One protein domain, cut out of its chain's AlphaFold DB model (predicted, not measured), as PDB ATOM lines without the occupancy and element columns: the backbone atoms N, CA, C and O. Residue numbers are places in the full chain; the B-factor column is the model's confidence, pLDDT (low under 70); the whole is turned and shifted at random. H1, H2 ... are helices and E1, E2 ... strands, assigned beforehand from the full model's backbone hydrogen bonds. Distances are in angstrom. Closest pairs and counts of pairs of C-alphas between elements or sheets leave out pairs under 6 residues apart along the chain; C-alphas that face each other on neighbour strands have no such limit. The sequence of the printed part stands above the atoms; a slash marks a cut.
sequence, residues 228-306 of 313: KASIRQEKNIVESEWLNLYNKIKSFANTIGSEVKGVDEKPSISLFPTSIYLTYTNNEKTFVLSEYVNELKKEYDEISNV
ATOM      1  N   LYS A 228     147.672  74.961 201.240       89.00
ATOM      2  CA  LYS A 228     146.222  75.201 201.278       89.00
ATOM      3  C   LYS A 228     145.538  74.437 202.418       89.00
ATOM      4  O   LYS A 228     144.640  74.990 203.048       89.00
ATOM      5  N   ALA A 229     145.941  73.193 202.681       83.06
ATOM      6  CA  ALA A 229     145.403  72.407 203.791       83.06
ATOM      7  C   ALA A 229     145.782  73.001 205.161       83.06
ATOM      8  O   ALA A 229     144.893  73.159 205.993       83.06
ATOM      9  N   SER A 230     147.046  73.408 205.356       86.44
ATOM     10  CA  SER A 230     147.512  74.082 206.587       86.44
ATOM     11  C   SER A 230     146.743  75.374 206.850       86.44
ATOM     12  O   SER A 230     146.137  75.528 207.903       86.44
ATOM     13  N   ILE A 231     146.657  76.252 205.844       93.25
ATOM     14  CA  ILE A 231     145.931  77.526 205.951       93.25
ATOM     15  C   ILE A 231     144.454  77.284 206.286       93.25
ATOM     16  O   ILE A 231     143.856  78.026 207.058       93.25
ATOM     17  N   ARG A 232     143.844  76.234 205.724       93.06
ATOM     18  CA  ARG A 232     142.455  75.880 206.040       93.06
ATOM     19  C   ARG A 232     142.300  75.391 207.480       93.06
ATOM     20  O   ARG A 232     141.304  75.720 208.112       93.06
ATOM     21  N   GLN A 233     143.256  74.618 207.989       91.88
ATOM     22  CA  GLN A 233     143.260  74.174 209.381       91.88
ATOM     23  C   GLN A 233     143.424  75.359 210.341       91.88
ATOM     24  O   GLN A 233     142.630  75.493 211.265       91.88
ATOM     25  N   GLU A 234     144.391  76.240 210.087       93.88
ATOM     26  CA  GLU A 234     144.604  77.470 210.859       93.88
ATOM     27  C   GLU A 234     143.360  78.362 210.844       93.88
ATOM     28  O   GLU A 234     142.900  78.804 211.894       93.88
ATOM     29  N   LYS A 235     142.747  78.549 209.670       92.69
ATOM     30  CA  LYS A 235     141.481  79.276 209.535       92.69
ATOM     31  C   LYS A 235     140.388  78.682 210.428       92.69
ATOM     32  O   LYS A 235     139.726  79.430 211.139       92.69
ATOM     33  N   ASN A 236     140.207  77.362 210.409       91.69
ATOM     34  CA  ASN A 236     139.186  76.704 211.226       91.69
ATOM     35  C   ASN A 236     139.442  76.896 212.732       91.69
ATOM     36  O   ASN A 236     138.489  77.051 213.493       91.69
ATOM     37  N   ILE A 237     140.709  76.892 213.164       94.19
ATOM     38  CA  ILE A 237     141.083  77.154 214.562       94.19
ATOM     39  C   ILE A 237     140.662  78.574 214.947       94.19
ATOM     40  O   ILE A 237     139.901  78.739 215.899       94.19
ATOM     41  N   VAL A 238     141.054  79.578 214.159       92.00
ATOM     42  CA  VAL A 238     140.696  80.985 214.401       92.00
ATOM     43  C   VAL A 238     139.176  81.191 214.416       92.00
ATOM     44  O   VAL A 238     138.653  81.868 215.299       92.00
ATOM     45  N   GLU A 239     138.445  80.579 213.480       92.50
ATOM     46  CA  GLU A 239     136.977  80.635 213.454       92.50
ATOM     47  C   GLU A 239     136.359  80.015 214.718       92.50
ATOM     48  O   GLU A 239     135.404  80.565 215.267       92.50
ATOM     49  N   SER A 240     136.916  78.907 215.218       92.50
ATOM     50  CA  SER A 240     136.430  78.260 216.440       92.50
ATOM     51  C   SER A 240     136.705  79.084 217.704       92.50
ATOM     52  O   SER A 240     135.839  79.199 218.573       92.50
ATOM     53  N   GLU A 241     137.882  79.706 217.801       93.88
ATOM     54  CA  GLU A 241     138.256  80.577 218.917       93.88
ATOM     55  C   GLU A 241     137.393  81.840 218.955       93.88
ATOM     56  O   GLU A 241     136.884  82.208 220.017       93.88
ATOM     57  N   TRP A 242     137.160  82.454 217.791       92.56
ATOM     58  CA  TRP A 242     136.258  83.595 217.654       92.56
ATOM     59  C   TRP A 242     134.839  83.251 218.094       92.56
ATOM     60  O   TRP A 242     134.269  83.959 218.921       92.56
ATOM     61  N   LEU A 243     134.284  82.141 217.598       92.38
ATOM     62  CA  LEU A 243     132.929  81.716 217.944       92.38
ATOM     63  C   LEU A 243     132.787  81.478 219.456       92.38
ATOM     64  O   LEU A 243     131.795  81.879 220.067       92.38
ATOM     65  N   ASN A 244     133.803  80.883 220.085       93.12
ATOM     66  CA  ASN A 244     133.841  80.704 221.535       93.12
ATOM     67  C   ASN A 244     133.859  82.043 222.286       93.12
ATOM     68  O   ASN A 244     133.165  82.189 223.294       93.12
ATOM     69  N   LEU A 245     134.634  83.024 221.817       90.62
ATOM     70  CA  LEU A 245     134.694  84.353 222.426       90.62
ATOM     71  C   LEU A 245     133.379  85.123 222.243       90.62
ATOM     72  O   LEU A 245     132.860  85.687 223.206       90.62
ATOM     73  N   TYR A 246     132.810  85.082 221.038       90.19
ATOM     74  CA  TYR A 246     131.519  85.677 220.713       90.19
ATOM     75  C   TYR A 246     130.412  85.127 221.622       90.19
ATOM     76  O   TYR A 246     129.685  85.891 222.260       90.19
ATOM     77  N   ASN A 247     130.345  83.802 221.775       90.94
ATOM     78  CA  ASN A 247     129.367  83.152 222.646       90.94
ATOM     79  C   ASN A 247     129.553  83.517 224.125       90.94
ATOM     80  O   ASN A 247     128.562  83.708 224.829       90.94
ATOM     81  N   LYS A 248     130.797  83.674 224.601       91.06
ATOM     82  CA  LYS A 248     131.066  84.159 225.966       91.06
ATOM     83  C   LYS A 248     130.518  85.568 226.171       91.06
ATOM     84  O   LYS A 248     129.777  85.786 227.123       91.06
ATOM     85  N   ILE A 249     130.841  86.503 225.276       88.19
ATOM     86  CA  ILE A 249     130.383  87.899 225.367       88.19
ATOM     87  C   ILE A 249     128.849  87.963 225.332       88.19
ATOM     88  O   ILE A 249     128.238  88.630 226.168       88.19
ATOM     89  N   LYS A 250     128.219  87.199 224.434       89.25
ATOM     90  CA  LYS A 250     126.759  87.086 224.347       89.25
ATOM     91  C   LYS A 250     126.138  86.512 225.625       89.25
ATOM     92  O   LYS A 250     125.142  87.039 226.108       89.25
ATOM     93  N   SER A 251     126.736  85.473 226.211       89.00
ATOM     94  CA  SER A 251     126.276  84.888 227.479       89.00
ATOM     95  C   SER A 251     126.381  85.872 228.648       89.00
ATOM     96  O   SER A 251     125.462  85.962 229.463       89.00
ATOM     97  N   PHE A 252     127.485  86.620 228.736       88.25
ATOM     98  CA  PHE A 252     127.661  87.657 229.753       88.25
ATOM     99  C   PHE A 252     126.614  88.763 229.615       88.25
ATOM    100  O   PHE A 252     125.985  89.127 230.605       88.25
ATOM    101  N   ALA A 253     126.373  89.244 228.394       87.06
ATOM    102  CA  ALA A 253     125.356  90.258 228.138       87.06
ATOM    103  C   ALA A 253     123.945  89.762 228.490       87.06
ATOM    104  O   ALA A 253     123.209  90.453 229.191       87.06
ATOM    105  N   ASN A 254     123.604  88.523 228.123       86.69
ATOM    106  CA  ASN A 254     122.307  87.935 228.459       86.69
ATOM    107  C   ASN A 254     122.078  87.823 229.977       86.69
ATOM    108  O   ASN A 254     120.942  87.943 230.429       86.69
ATOM    109  N   THR A 255     123.136  87.630 230.774       87.06
ATOM    110  CA  THR A 255     123.033  87.544 232.246       87.06
ATOM    111  C   THR A 255     122.579  88.870 232.863       87.06
ATOM    112  O   THR A 255     121.883  88.874 233.873       87.06
ATOM    113  N   ILE A 256     122.924  89.993 232.231       84.75
ATOM    114  CA  ILE A 256     122.496  91.343 232.626       84.75
ATOM    115  C   ILE A 256     121.292  91.841 231.801       84.75
ATOM    116  O   ILE A 256     121.043  93.043 231.740       84.75
ATOM    117  N   GLY A 257     120.574  90.944 231.111       81.94
ATOM    118  CA  GLY A 257     119.419  91.292 230.274       81.94
ATOM    119  C   GLY A 257     119.749  92.183 229.069       81.94
ATOM    120  O   GLY A 257     118.864  92.852 228.544       81.94
ATOM    121  N   SER A 258     121.015  92.232 228.651       86.56
ATOM    122  CA  SER A 258     121.498  93.073 227.552       86.56
ATOM    123  C   SER A 258     121.854  92.249 226.312       86.56
ATOM    124  O   SER A 258     122.190  91.070 226.397       86.56
ATOM    125  N   GLU A 259     121.850  92.892 225.147       86.12
ATOM    126  CA  GLU A 259     122.283  92.332 223.866       86.12
ATOM    127  C   GLU A 259     123.567  93.025 223.382       86.12
ATOM    128  O   GLU A 259     123.767  94.220 223.595       86.12
ATOM    129  N   VAL A 260     124.453  92.280 222.719       86.38
ATOM    130  CA  VAL A 260     125.720  92.797 222.174       86.38
ATOM    131  C   VAL A 260     125.505  93.234 220.730       86.38
ATOM    132  O   VAL A 260     124.993  92.459 219.924       86.38
ATOM    133  N   LYS A 261     125.938  94.449 220.387       84.81
ATOM    134  CA  LYS A 261     125.911  94.997 219.023       84.81
ATOM    135  C   LYS A 261     127.311  95.446 218.589       84.81
ATOM    136  O   LYS A 261     128.181  95.719 219.414       84.81
ATOM    137  N   GLY A 262     127.530  95.507 217.274       80.75
ATOM    138  CA  GLY A 262     128.812  95.920 216.683       80.75
ATOM    139  C   GLY A 262     129.858  94.804 216.539       80.75
ATOM    140  O   GLY A 262     131.006  95.100 216.210       80.75
ATOM    141  N   VAL A 263     129.477  93.538 216.763       84.00
ATOM    142  CA  VAL A 263     130.333  92.353 216.574       84.00
ATOM    143  C   VAL A 263     129.574  91.285 215.792       84.00
ATOM    144  O   VAL A 263     128.465  90.910 216.179       84.00
ATOM    145  N   ASP A 264     130.193  90.771 214.732       84.19
ATOM    146  CA  ASP A 264     129.650  89.676 213.926       84.19
ATOM    147  C   ASP A 264     129.929  88.303 214.560       84.19
ATOM    148  O   ASP A 264     130.963  88.070 215.189       84.19
ATOM    149  N   GLU A 265     129.030  87.345 214.325       83.38
ATOM    150  CA  GLU A 265     129.204  85.951 214.766       83.38
ATOM    151  C   GLU A 265     130.416  85.273 214.103       83.38
ATOM    152  O   GLU A 265     131.054  84.405 214.697       83.38
ATOM    153  N   LYS A 266     130.763  85.679 212.876       84.38
ATOM    154  CA  LYS A 266     131.921  85.167 212.133       84.38
ATOM    155  C   LYS A 266     133.032  86.214 212.090       84.38
ATOM    156  O   LYS A 266     132.711  87.395 211.969       84.38
ATOM    157  N   PRO A 267     134.315  85.808 212.097       82.69
ATOM    158  CA  PRO A 267     135.413  86.750 211.928       82.69
ATOM    159  C   PRO A 267     135.267  87.480 210.590       82.69
ATOM    160  O   PRO A 267     135.236  86.848 209.530       82.69
ATOM    161  N   SER A 268     135.187  88.805 210.634       79.50
ATOM    162  CA  SER A 268     135.124  89.667 209.458       79.50
ATOM    163  C   SER A 268     136.312  90.631 209.462       79.50
ATOM    164  O   SER A 268     136.794  91.067 210.509       79.50
ATOM    165  N   ILE A 269     136.845  90.934 208.276       75.06
ATOM    166  CA  ILE A 269     137.880  91.963 208.131       75.06
ATOM    167  C   ILE A 269     137.151  93.304 208.135       75.06
ATOM    168  O   ILE A 269     136.578  93.692 207.117       75.06
ATOM    169  N   SER A 270     137.142  93.996 209.275       65.50
ATOM    170  CA  SER A 270     136.577  95.344 209.356       65.50
ATOM    171  C   SER A 270     137.635  96.403 209.037       65.50
ATOM    172  O   SER A 270     138.720  96.404 209.612       65.50
ATOM    173  N   LEU A 271     137.305  97.316 208.121       58.06
ATOM    174  CA  LEU A 271     138.131  98.477 207.747       58.06
ATOM    175  C   LEU A 271     138.013  99.642 208.743       58.06
ATOM    176  O   LEU A 271     138.851 100.539 208.738       58.06
ATOM    177  N   PHE A 272     136.992  99.619 209.602       61.75
ATOM    178  CA  PHE A 272     136.739 100.634 210.620       61.75
ATOM    179  C   PHE A 272     136.538  99.958 211.980       61.75
ATOM    180  O   PHE A 272     135.956  98.871 212.030       61.75
ATOM    181  N   PRO A 273     136.986 100.556 213.096       58.94
ATOM    182  CA  PRO A 273     136.670 100.024 214.412       58.94
ATOM    183  C   PRO A 273     135.155 100.122 214.609       58.94
ATOM    184  O   PRO A 273     134.615 101.212 214.794       58.94
ATOM    185  N   THR A 274     134.449  98.993 214.535       61.75
ATOM    186  CA  THR A 274     133.077  98.942 215.025       61.75
ATOM    187  C   THR A 274     133.151  99.170 216.527       61.75
ATOM    188  O   THR A 274     133.797  98.420 217.260       61.75
ATOM    189  N   SER A 275     132.548 100.257 217.004       72.56
ATOM    190  CA  SER A 275     132.363 100.451 218.436       72.56
ATOM    191  C   SER A 275     131.469  99.318 218.926       72.56
ATOM    192  O   SER A 275     130.320  99.212 218.502       72.56
ATOM    193  N   ILE A 276     132.013  98.439 219.762       81.12
ATOM    194  CA  ILE A 276     131.263  97.363 220.406       81.12
ATOM    195  C   ILE A 276     130.463  97.995 221.542       81.12
ATOM    196  O   ILE A 276     131.047  98.664 222.397       81.12
ATOM    197  N   TYR A 277     129.146  97.801 221.564       84.75
ATOM    198  CA  TYR A 277     128.286  98.336 222.621       84.75
ATOM    199  C   TYR A 277     127.220  97.331 223.056       84.75
ATOM    200  O   TYR A 277     126.854  96.408 222.325       84.75
ATOM    201  N   LEU A 278     126.746  97.513 224.288       84.56
ATOM    202  CA  LEU A 278     125.687  96.719 224.900       84.56
ATOM    203  C   LEU A 278     124.391  97.525 224.894       84.56
ATOM    204  O   LEU A 278     124.402  98.707 225.243       84.56
ATOM    205  N   THR A 279     123.289  96.884 224.525       85.19
ATOM    206  CA  THR A 279     121.952  97.482 224.546       85.19
ATOM    207  C   THR A 279     121.046  96.746 225.519       85.19
ATOM    208  O   THR A 279     121.006  95.520 225.497       85.19
ATOM    209  N   TYR A 280     120.288  97.476 226.328       83.69
ATOM    210  CA  TYR A 280     119.265  96.936 227.222       83.69
ATOM    211  C   TYR A 280     117.880  97.333 226.702       83.69
ATOM    212  O   TYR A 280     117.673  98.494 226.352       83.69
ATOM    213  N   THR A 281     116.937  96.394 226.634       79.31
ATOM    214  CA  THR A 281     115.575  96.661 226.141       79.31
ATOM    215  C   THR A 281     114.569  96.465 227.268       79.31
ATOM    216  O   THR A 281     114.436  95.359 227.786       79.31
ATOM    217  N   ASN A 282     113.848  97.530 227.620       76.88
ATOM    218  CA  ASN A 282     112.652  97.474 228.466       76.88
ATOM    219  C   ASN A 282     111.391  97.384 227.570       76.88
ATOM    220  O   ASN A 282     111.504  97.514 226.352       76.88
ATOM    221  N   ASN A 283     110.196  97.204 228.145       69.25
ATOM    222  CA  ASN A 283     108.919  96.953 227.454       69.25
ATOM    223  C   ASN A 283     108.572  97.922 226.299       69.25
ATOM    224  O   ASN A 283     107.739  97.572 225.467       69.25
ATOM    225  N   GLU A 284     109.198  99.104 226.212       69.56
ATOM    226  CA  GLU A 284     108.910 100.107 225.173       69.56
ATOM    227  C   GLU A 284     110.145 100.724 224.478       69.56
ATOM    228  O   GLU A 284     109.992 101.344 223.425       69.56
ATOM    229  N   LYS A 285     111.368 100.582 225.019       78.56
ATOM    230  CA  LYS A 285     112.576 101.257 224.493       78.56
ATOM    231  C   LYS A 285     113.855 100.435 224.667       78.56
ATOM    232  O   LYS A 285     114.041  99.758 225.678       78.56
ATOM    233  N   THR A 286     114.753 100.562 223.689       78.69
ATOM    234  CA  THR A 286     116.120 100.021 223.716       78.69
ATOM    235  C   THR A 286     117.099 101.151 224.018       78.69
ATOM    236  O   THR A 286     117.130 102.147 223.300       78.69
ATOM    237  N   PHE A 287     117.911 100.976 225.054       78.19
ATOM    238  CA  PHE A 287     118.902 101.939 225.526       78.19
ATOM    239  C   PHE A 287     120.308 101.383 225.339       78.19
ATOM    240  O   PHE A 287     120.523 100.177 225.485       78.19
ATOM    241  N   VAL A 288     121.295 102.244 225.083       83.50
ATOM    242  CA  VAL A 288     122.694 101.851 225.287       83.50
ATOM    243  C   VAL A 288     122.918 101.702 226.793       83.50
ATOM    244  O   VAL A 288     122.465 102.537 227.573       83.50
ATOM    245  N   LEU A 289     123.617 100.652 227.230       80.50
ATOM    246  CA  LEU A 289     123.755 100.325 228.655       80.50
ATOM    247  C   LEU A 289     124.273 101.508 229.498       80.50
ATOM    248  O   LEU A 289     123.815 101.722 230.616       80.50
ATOM    249  N   SER A 290     125.194 102.312 228.957       80.69
ATOM    250  CA  SER A 290     125.706 103.518 229.620       80.69
ATOM    251  C   SER A 290     124.647 104.605 229.817       80.69
ATOM    252  O   SER A 290     124.678 105.309 230.821       80.69
ATOM    253  N   GLU A 291     123.718 104.752 228.872       82.44
ATOM    254  CA  GLU A 291     122.603 105.698 228.972       82.44
ATOM    255  C   GLU A 291     121.598 105.219 230.017       82.44
ATOM    256  O   GLU A 291     121.202 106.000 230.878       82.44
ATOM    257  N   TYR A 292     121.289 103.920 230.021       80.69
ATOM    258  CA  TYR A 292     120.394 103.314 231.006       80.69
ATOM    259  C   TYR A 292     120.915 103.455 232.447       80.69
ATOM    260  O   TYR A 292     120.172 103.827 233.350       80.69
ATOM    261  N   VAL A 293     122.217 103.242 232.673       82.69
ATOM    262  CA  VAL A 293     122.834 103.467 233.995       82.69
ATOM    263  C   VAL A 293     122.718 104.931 234.432       82.69
ATOM    264  O   VAL A 293     122.552 105.204 235.620       82.69
ATOM    265  N   ASN A 294     122.808 105.878 233.499       84.56
ATOM    266  CA  ASN A 294     122.651 107.296 233.813       84.56
ATOM    267  C   ASN A 294     121.191 107.669 234.109       84.56
ATOM    268  O   ASN A 294     120.969 108.501 234.984       84.56
ATOM    269  N   GLU A 295     120.213 107.063 233.431       82.75
ATOM    270  CA  GLU A 295     118.793 107.220 233.777       82.75
ATOM    271  C   GLU A 295     118.495 106.676 235.175       82.75
ATOM    272  O   GLU A 295     117.957 107.410 235.997       82.75
ATOM    273  N   LEU A 296     118.948 105.460 235.499       82.50
ATOM    274  CA  LEU A 296     118.762 104.879 236.834       82.50
ATOM    275  C   LEU A 296     119.381 105.733 237.948       82.50
ATOM    276  O   LEU A 296     118.824 105.828 239.037       82.50
ATOM    277  N   LYS A 297     120.536 106.364 237.695       85.38
ATOM    278  CA  LYS A 297     121.141 107.304 238.652       85.38
ATOM    279  C   LYS A 297     120.286 108.549 238.851       85.38
ATOM    280  O   LYS A 297     120.117 108.970 239.986       85.38
ATOM    281  N   LYS A 298     119.732 109.111 237.772       84.12
ATOM    282  CA  LYS A 298     118.818 110.256 237.869       84.12
ATOM    283  C   LYS A 298     117.549 109.897 238.635       84.12
ATOM    284  O   LYS A 298     117.185 110.637 239.536       84.12
ATOM    285  N   GLU A 299     116.932 108.755 238.335       81.88
ATOM    286  CA  GLU A 299     115.759 108.272 239.075       81.88
ATOM    287  C   GLU A 299     116.080 108.052 240.559       81.88
ATOM    288  O   GLU A 299     115.303 108.441 241.428       81.88
ATOM    289  N   TYR A 300     117.242 107.470 240.873       83.81
ATOM    290  CA  TYR A 300     117.694 107.312 242.255       83.81
ATOM    291  C   TYR A 300     117.875 108.662 242.962       83.81
ATOM    292  O   TYR A 300     117.386 108.831 244.078       83.81
ATOM    293  N   ASP A 301     118.545 109.620 242.318       82.69
ATOM    294  CA  ASP A 301     118.764 110.955 242.876       82.69
ATOM    295  C   ASP A 301     117.427 111.679 243.103       82.69
ATOM    296  O   ASP A 301     117.233 112.291 244.154       82.69
ATOM    297  N   GLU A 302     116.476 111.561 242.173       82.19
ATOM    298  CA  GLU A 302     115.121 112.109 242.299       82.19
ATOM    299  C   GLU A 302     114.353 111.481 243.468       82.19
ATOM    300  O   GLU A 302     113.792 112.214 244.279       82.19
ATOM    301  N   ILE A 303     114.381 110.151 243.616       78.94
ATOM    302  CA  ILE A 303     113.712 109.438 244.718       78.94
ATOM    303  C   ILE A 303     114.373 109.745 246.068       78.94
ATOM    304  O   ILE A 303     113.676 109.903 247.069       78.94
ATOM    305  N   SER A 304     115.704 109.856 246.121       77.25
ATOM    306  CA  SER A 304     116.429 110.145 247.369       77.25
ATOM    307  C   SER A 304     116.169 111.557 247.904       77.25
ATOM    308  O   SER A 304     116.294 111.788 249.105       77.25
ATOM    309  N   ASN A 305     115.776 112.484 247.025       71.62
ATOM    310  CA  ASN A 305     115.439 113.865 247.368       71.62
ATOM    311  C   ASN A 305     113.960 114.055 247.751       71.62
ATOM    312  O   ASN A 305     113.552 115.175 248.060       71.62
ATOM    313  N   VAL A 306     113.145 112.993 247.750       68.31
ATOM    314  CA  VAL A 306     111.771 113.053 248.262       68.31
ATOM    315  C   VAL A 306     111.805 112.946 249.789       68.31
ATOM    316  O   VAL A 306     112.189 111.912 250.337       68.31
TER     317      VAL A 306
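Overview. This is residues 228 to 306 of the 313 residues of an uncharacterized protein of Pseudoxanthomonas sp. SGD-10 (UniProt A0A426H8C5). The model is a long rod in which helix H1 leads to a small three-stranded sheet, and helix H2 runs on beyond it, away from H1. The loop of residues 262 to 276 folds back from the sheet toward H1; residues 228 to 234 of H1 and 296 to 306 at the H2 end stick out. The printed part has 79 residues, in order H1, E1, E2, E3, H2; the sheet E1, E2, E3 is antiparallel, and the class is mixed. It is extended, with a radius of gyration of the C-alphas of 18.4 A and spans of 69 by 26 by 20 A.

Arrangement. H1, residues 228 to 255, is on the sheet at a height of 4.9 A, over none of its strands; its closest C-alphas to E1, residues 258 to 261, are Ala 253 and Glu 259, 5.7 A. E1 and E2, residues 277 to 281, form a hairpin, with N 259 and O 279 at 2.8 A, within hydrogen-bond range. E2 and E3, residues 286 to 288, form another, with N 280 and O 287 at 2.8 A. The three make a meander, each strand the antiparallel neighbour of the one before. H2, residues 289 to 304, stands up from the sheet over E3, its line rising 50 degrees; its closest C-alphas to E2 are Leu 289 and Thr 279, 5.3 A. H1 and H2 are apart but on the same face: two layers, helices on one face of a sheet. In both helices every O i to N i+4 pair is within hydrogen-bond range.

Along the chain. H1 begins at C-alpha 228 (146.222, 75.201, 201.278) and is 40.6 A long. E1 is 9.8 A, E2 13.3 A and E3 7.0 A. H2, 22.4 A, ends at C-alpha 304 (116.429, 110.145, 247.369).

Size, cuts and confidence. The C-alphas farthest apart, Lys 228 and Val 306, are 69.5 A apart. The printed part has no cut; the link E1 to E2 is long. Residues 270 to 274, 283 to 284 and 306 have pLDDT under 70.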